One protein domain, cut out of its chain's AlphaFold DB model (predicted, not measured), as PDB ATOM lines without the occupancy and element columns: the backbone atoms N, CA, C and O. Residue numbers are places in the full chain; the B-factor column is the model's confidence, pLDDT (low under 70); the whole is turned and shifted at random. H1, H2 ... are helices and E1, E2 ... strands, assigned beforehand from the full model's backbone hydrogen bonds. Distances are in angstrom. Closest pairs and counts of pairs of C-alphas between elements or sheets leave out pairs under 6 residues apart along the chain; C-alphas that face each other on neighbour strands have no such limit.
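Overview. This is residues 70 to 117 of the 120 residues of an uncharacterized protein of Mycobacteroides abscessus subsp. massiliense (UniProt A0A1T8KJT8). A short parallel pair of strands, E3 and E4, makes the middle of a small domain, with the hairpin of E1 and E2 towards one end of the long axis and the short helix H1 towards the other. H1 follows directly on E3, and a long loop without a named element, residues 101 to 112, folds back from H1 to E4. The printed part has 48 residues, with named elements in the order E1, E2, E3, H1, E4, in two separate sheets of two strands: E1 and E2 antiparallel, E3 and E4 parallel. The class is mixed, helices and strands, though under half of the residues are in named elements. The whole is compact, with a radius of gyration of the C-alphas of 9.7 A, and rounded, with spans of 24 by 20 by 15 A.

Along the chain. E1 is residues 70 to 72, 6.9 A from first to last C-alpha, and begins at C-alpha 70 at (140.545, 171.583, 169.177). E2 is residues 79 to 82, 9.8 A long. E3 is residues 89 to 92, 10.4 A long. H1 is residues 93 to 100, 9.8 A long, and begins at C-alpha 93 at (141.137, 157.144, 163.702). E4 is residues 113 to 116, 9.8 A long, and ends at C-alpha 116 at (144.753, 161.511, 166.091).

Arrangement. E1 and E2 form a hairpin of antiparallel neighbours, with 131 degrees between their directions; N 71 and O 80 are within hydrogen-bond range at 2.8 A, as are N 80 and O 71 at 2.8 A. The closest C-alphas of E1 and E3 are those of Ser 72 and Trp 90, 6.8 A apart. The closest of E2 and E4 are those of Met 80 and Leu 116, 7.4 A apart. E3 and E4 are parallel neighbours, 42 degrees between their directions, with N 91 and O 114 at 3.0 A and N 116 and O 91 at 3.2 A, within hydrogen-bond range. E3, H1 and E4 form a strand-helix-strand unit, two parallel neighbour strands with a helix between them along the chain, and its crossover is right-handed. The closest C-alphas of H1 and E4 are those of Gln 93 and Val 115, 5.9 A apart. H1 is apart from E1 and from E2, and E1 is apart from E4. In H1 every O i to N i+4 pair is within hydrogen-bond range.

Size, cuts and confidence. The two C-alphas farthest apart are those of Ala 85 and Gly 98, 25.4 A. The printed part has no cut. The link from E3 to H1 is tight, those from E1 to E2 and from E2 to E3 are short, and that from H1 to E4 is long, with 12 residues. The mean pLDDT of the printed part of this predicted model is 72.8, and residues 70, 82 to 88, 106 to 108, 111 and 117 are under 70.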
ATOM      1  N   LYS A  70     141.581 172.331 169.893       69.31
ATOM      2  CA  LYS A  70     140.545 171.583 169.177       69.31
ATOM      3  C   LYS A  70     140.812 171.619 167.675       69.31
ATOM      4  O   LYS A  70     140.860 172.698 167.092       69.31
ATOM      5  N   VAL A  71     140.925 170.453 167.050       70.62
ATOM      6  CA  VAL A  71     141.107 170.289 165.602       70.62
ATOM      7  C   VAL A  71     139.959 169.501 164.987       70.62
ATOM      8  O   VAL A  71     139.467 168.530 165.561       70.62
ATOM      9  N   SER A  72     139.503 169.917 163.810       77.44
ATOM     10  CA  SER A  72     138.480 169.196 163.052       77.44
ATOM     11  C   SER A  72     139.088 168.045 162.257       77.44
ATOM     12  O   SER A  72     140.203 168.140 161.750       77.44
ATOM     13  N   CYS A  73     138.340 166.955 162.120       79.25
ATOM     14  CA  CYS A  73     138.662 165.902 161.169       79.25
ATOM     15  C   CYS A  73     138.330 166.366 159.743       79.25
ATOM     16  O   CYS A  73     137.218 166.809 159.474       79.25
ATOM     17  N   GLU A  74     139.250 166.179 158.801       82.00
ATOM     18  CA  GLU A  74     139.036 166.571 157.396       82.00
ATOM     19  C   GLU A  74     137.976 165.730 156.670       82.00
ATOM     20  O   GLU A  74     137.429 166.131 155.648       82.00
ATOM     21  N   LEU A  75     137.679 164.534 157.183       77.81
ATOM     22  CA  LEU A  75     136.782 163.572 156.531       77.81
ATOM     23  C   LEU A  75     135.408 163.464 157.203       77.81
ATOM     24  O   LEU A  75     134.531 162.767 156.695       77.81
ATOM     25  N   CYS A  76     135.215 164.092 158.364       77.50
ATOM     26  CA  CYS A  76     133.941 164.063 159.078       77.50
ATOM     27  C   CYS A  76     133.840 165.242 160.058       77.50
ATOM     28  O   CYS A  76     134.863 165.718 160.532       77.50
ATOM     29  N   PRO A  77     132.633 165.677 160.455       75.75
ATOM     30  CA  PRO A  77     132.443 166.851 161.318       75.75
ATOM     31  C   PRO A  77     132.842 166.627 162.794       75.75
ATOM     32  O   PRO A  77     132.314 167.280 163.692       75.75
ATOM     33  N   ARG A  78     133.741 165.678 163.084       70.38
ATOM     34  CA  ARG A  78     134.231 165.415 164.441       70.38
ATOM     35  C   ARG A  78     135.337 166.395 164.808       70.38
ATOM     36  O   ARG A  78     136.218 166.672 164.001       70.38
ATOM     37  N   ILE A  79     135.305 166.841 166.056       70.38
ATOM     38  CA  ILE A  79     136.341 167.669 166.671       70.38
ATOM     39  C   ILE A  79     137.159 166.778 167.609       70.38
ATOM     40  O   ILE A  79     136.599 165.910 168.281       70.38
ATOM     41  N   MET A  80     138.474 166.959 167.609       71.69
ATOM     42  CA  MET A  80     139.457 166.179 168.358       71.69
ATOM     43  C   MET A  80     140.377 167.119 169.128       71.69
ATOM     44  O   MET A  80     140.612 168.245 168.702       71.69
ATOM     45  N   ASP A  81     140.923 166.632 170.230       70.88
ATOM     46  CA  ASP A  81     141.821 167.388 171.093       70.88
ATOM     47  C   ASP A  81     143.286 167.072 170.749       70.88
ATOM     48  O   ASP A  81     143.668 165.905 170.625       70.88
ATOM     49  N   GLN A  82     144.120 168.101 170.581       65.94
ATOM     50  CA  GLN A  82     145.521 167.968 170.174       65.94
ATOM     51  C   GLN A  82     146.441 168.904 170.969       65.94
ATOM     52  O   GLN A  82     146.134 170.066 171.172       65.94
ATOM     53  N   ILE A  83     147.623 168.425 171.366       60.38
ATOM     54  CA  ILE A  83     148.582 169.174 172.206       60.38
ATOM     55  C   ILE A  83     149.629 169.974 171.376       60.38
ATOM     56  O   ILE A  83     150.553 170.563 171.926       60.38
ATOM     57  N   THR A  84     149.551 170.002 170.036       58.66
ATOM     58  CA  THR A  84     150.603 170.607 169.173       58.66
ATOM     59  C   THR A  84     150.073 171.302 167.906       58.66
ATOM     60  O   THR A  84     148.883 171.270 167.633       58.66
ATOM     61  N   ALA A  85     150.979 171.965 167.173       53.47
ATOM     62  CA  ALA A  85     150.760 173.017 166.171       53.47
ATOM     63  C   ALA A  85     149.710 172.780 165.059       53.47
ATOM     64  O   ALA A  85     149.470 171.658 164.608       53.47
ATOM     65  N   SER A  86     149.187 173.917 164.586       54.91
ATOM     66  CA  SER A  86     148.065 174.157 163.662       54.91
ATOM     67  C   SER A  86     148.256 173.719 162.208       54.91
ATOM     68  O   SER A  86     147.288 173.697 161.455       54.91
ATOM     69  N   ASP A  87     149.470 173.362 161.794       57.38
ATOM     70  CA  ASP A  87     149.813 173.337 160.362       57.38
ATOM     71  C   ASP A  87     149.700 171.943 159.728       57.38
ATOM     72  O   ASP A  87     150.346 171.644 158.723       57.38
ATOM     73  N   THR A  88     148.904 171.050 160.320       66.50
ATOM     74  CA  THR A  88     148.720 169.696 159.778       66.50
ATOM     75  C   THR A  88     147.253 169.352 159.599       66.50
ATOM     76  O   THR A  88     146.430 169.698 160.438       66.50
ATOM     77  N   LEU A  89     146.930 168.638 158.517       73.31
ATOM     78  CA  LEU A  89     145.589 168.104 158.302       73.31
ATOM     79  C   LEU A  89     145.381 166.874 159.188       73.31
ATOM     80  O   LEU A  89     146.162 165.915 159.132       73.31
ATOM     81  N   TRP A  90     144.312 166.894 159.982       79.25
ATOM     82  CA  TRP A  90     144.009 165.845 160.948       79.25
ATOM     83  C   TRP A  90     142.830 164.998 160.503       79.25
ATOM     84  O   TRP A  90     141.803 165.491 160.043       79.25
ATOM     85  N   VAL A  91     142.959 163.690 160.685       81.38
ATOM     86  CA  VAL A  91     141.861 162.745 160.487       81.38
ATOM     87  C   VAL A  91     141.659 161.923 161.748       81.38
ATOM     88  O   VAL A  91     142.615 161.498 162.400       81.38
ATOM     89  N   CYS A  92     140.398 161.689 162.104       80.56
ATOM     90  CA  CYS A  92     140.088 160.800 163.215       80.56
ATOM     91  C   CYS A  92     140.435 159.355 162.852       80.56
ATOM     92  O   CYS A  92     140.290 158.943 161.697       80.56
ATOM     93  N   GLN A  93     140.825 158.568 163.854       79.56
ATOM     94  CA  GLN A  93     141.137 157.144 163.702       79.56
ATOM     95  C   GLN A  93     140.067 156.366 162.917       79.56
ATOM     96  O   GLN A  93     140.407 155.584 162.036       79.56
ATOM     97  N   ALA A  94     138.777 156.612 163.170       79.75
ATOM     98  CA  ALA A  94     137.695 155.939 162.447       79.75
ATOM     99  C   ALA A  94     137.728 156.224 160.933       79.75
ATOM    100  O   ALA A  94     137.608 155.305 160.125       79.75
ATOM    101  N   CYS A  95     137.941 157.483 160.540       80.50
ATOM    102  CA  CYS A  95     138.060 157.862 159.132       80.50
ATOM    103  C   CYS A  95     139.381 157.394 158.516       80.50
ATOM    104  O   CYS A  95     139.398 157.027 157.345       80.50
ATOM    105  N   ALA A  96     140.467 157.373 159.289       81.44
ATOM    106  CA  ALA A  96     141.750 156.855 158.833       81.44
ATOM    107  C   ALA A  96     141.659 155.359 158.493       81.44
ATOM    108  O   ALA A  96     142.069 154.952 157.407       81.44
ATOM    109  N   MET A  97     141.058 154.548 159.369       80.62
ATOM    110  CA  MET A  97     140.869 153.114 159.116       80.62
ATOM    111  C   MET A  97     139.879 152.861 157.970       80.62
ATOM    112  O   MET A  97     140.148 152.043 157.099       80.62
ATOM    113  N   GLY A  98     138.746 153.576 157.951       80.00
ATOM    114  CA  GLY A  98     137.658 153.319 157.000       80.00
ATOM    115  C   GLY A  98     137.875 153.870 155.588       80.00
ATOM    116  O   GLY A  98     137.463 153.229 154.628       80.00
ATOM    117  N   ASN A  99     138.511 155.039 155.446       78.62
ATOM    118  CA  ASN A  99     138.667 155.709 154.145       78.62
ATOM    119  C   ASN A  99     140.105 155.690 153.621       78.62
ATOM    120  O   ASN A  99     140.318 155.749 152.413       78.62
ATOM    121  N   LEU A 100     141.096 155.642 154.516       79.06
ATOM    122  CA  LEU A 100     142.509 155.755 154.149       79.06
ATOM    123  C   LEU A 100     143.290 154.446 154.352       79.06
ATOM    124  O   LEU A 100     144.504 154.443 154.176       79.06
ATOM    125  N   HIS A 101     142.605 153.342 154.680       78.88
ATOM    126  CA  HIS A 101     143.193 152.012 154.904       78.88
ATOM    127  C   HIS A 101     144.340 152.018 155.924       78.88
ATOM    128  O   HIS A 101     145.334 151.307 155.777       78.88
ATOM    129  N   TRP A 102     144.212 152.857 156.949       81.88
ATOM    130  CA  TRP A 102     145.209 152.967 157.998       81.88
ATOM    131  C   TRP A 102     145.282 151.691 158.850       81.88
ATOM    132  O   TRP A 102     144.254 151.174 159.284       81.88
ATOM    133  N   ASP A 103     146.502 151.220 159.116       75.00
ATOM    134  CA  ASP A 103     146.806 149.962 159.813       75.00
ATOM    135  C   ASP A 103     146.732 150.045 161.346       75.00
ATOM    136  O   ASP A 103     146.839 149.028 162.029       75.00
ATOM    137  N   GLY A 104     146.548 151.247 161.897       71.50
ATOM    138  CA  GLY A 104     146.483 151.482 163.339       71.50
ATOM    139  C   GLY A 104     147.844 151.631 164.024       71.50
ATOM    140  O   GLY A 104     147.879 151.900 165.225       71.50
ATOM    141  N   VAL A 105     148.954 151.485 163.290       72.19
ATOM    142  CA  VAL A 105     150.315 151.493 163.856       72.19
ATOM    143  C   VAL A 105     151.022 152.820 163.572       72.19
ATOM    144  O   VAL A 105     151.649 153.403 164.457       72.19
ATOM    145  N   SER A 106     150.905 153.341 162.349       68.81
ATOM    146  CA  SER A 106     151.585 154.586 161.957       68.81
ATOM    147  C   SER A 106     150.823 155.840 162.407       68.81
ATOM    148  O   SER A 106     149.632 155.947 162.186       68.81
ATOM    149  N   ARG A 107     151.463 156.891 162.930       68.75
ATOM    150  CA  ARG A 107     150.739 158.164 163.198       68.75
ATOM    151  C   ARG A 107     150.364 158.940 161.926       68.75
ATOM    152  O   ARG A 107     149.639 159.936 161.991       68.75
ATOM    153  N   HIS A 108     150.841 158.489 160.772       69.25
ATOM    154  CA  HIS A 108     150.663 159.133 159.476       69.25
ATOM    155  C   HIS A 108     150.077 158.137 158.489       69.25
ATOM    156  O   HIS A 108     150.589 157.024 158.363       69.25
ATOM    157  N   VAL A 109     149.049 158.561 157.752       72.31
ATOM    158  CA  VAL A 109     148.535 157.769 156.622       72.31
ATOM    159  C   VAL A 109     149.153 158.230 155.305       72.31
ATOM    160  O   VAL A 109     149.399 157.429 154.409       72.31
ATOM    161  N   THR A 110     149.453 159.524 155.191       72.50
ATOM    162  CA  THR A 110     150.143 160.108 154.036       72.50
ATOM    163  C   THR A 110     151.133 161.178 154.495       72.50
ATOM    164  O   THR A 110     151.226 161.495 155.680       72.50
ATOM    165  N   ARG A 111     151.861 161.785 153.546       69.00
ATOM    166  CA  ARG A 111     152.702 162.964 153.823       69.00
ATOM    167  C   ARG A 111     151.897 164.176 154.316       69.00
ATOM    168  O   ARG A 111     152.490 165.071 154.906       69.00
ATOM    169  N   THR A 112     150.585 164.195 154.081       71.50
ATOM    170  CA  THR A 112     149.704 165.339 154.357       71.50
ATOM    171  C   THR A 112     148.813 165.115 155.580       71.50
ATOM    172  O   THR A 112     148.552 166.064 156.314       71.50
ATOM    173  N   TYR A 113     148.363 163.877 155.819       71.06
ATOM    174  CA  TYR A 113     147.414 163.559 156.889       71.06
ATOM    175  C   TYR A 113     148.081 162.908 158.097       71.06
ATOM    176  O   TYR A 113     148.768 161.884 157.976       71.06
ATOM    177  N   ARG A 114     147.779 163.450 159.277       76.00
ATOM    178  CA  ARG A 114     148.088 162.831 160.568       76.00
ATOM    179  C   ARG A 114     146.837 162.253 161.209       76.00
ATOM    180  O   ARG A 114     145.752 162.826 161.114       76.00
ATOM    181  N   VAL A 115     147.007 161.120 161.882       75.25
ATOM    182  CA  VAL A 115     145.937 160.470 162.638       75.25
ATOM    183  C   VAL A 115     146.035 160.872 164.102       75.25
ATOM    184  O   VAL A 115     147.080 160.704 164.732       75.25
ATOM    185  N   LEU A 116     144.929 161.368 164.649       73.75
ATOM    186  CA  LEU A 116     144.753 161.511 166.091       73.75
ATOM    187  C   LEU A 116     144.111 160.235 166.633       73.75
ATOM    188  O   LEU A 116     142.951 159.932 166.340       73.75
ATOM    189  N   GLY A 117     144.894 159.475 167.400       64.06
ATOM    190  CA  GLY A 117     144.362 158.410 168.243       64.06
ATOM    191  C   GLY A 117     143.568 159.054 169.370       64.06
ATOM    192  O   GLY A 117     144.093 159.934 170.052       64.06
TER     193      GLY A 117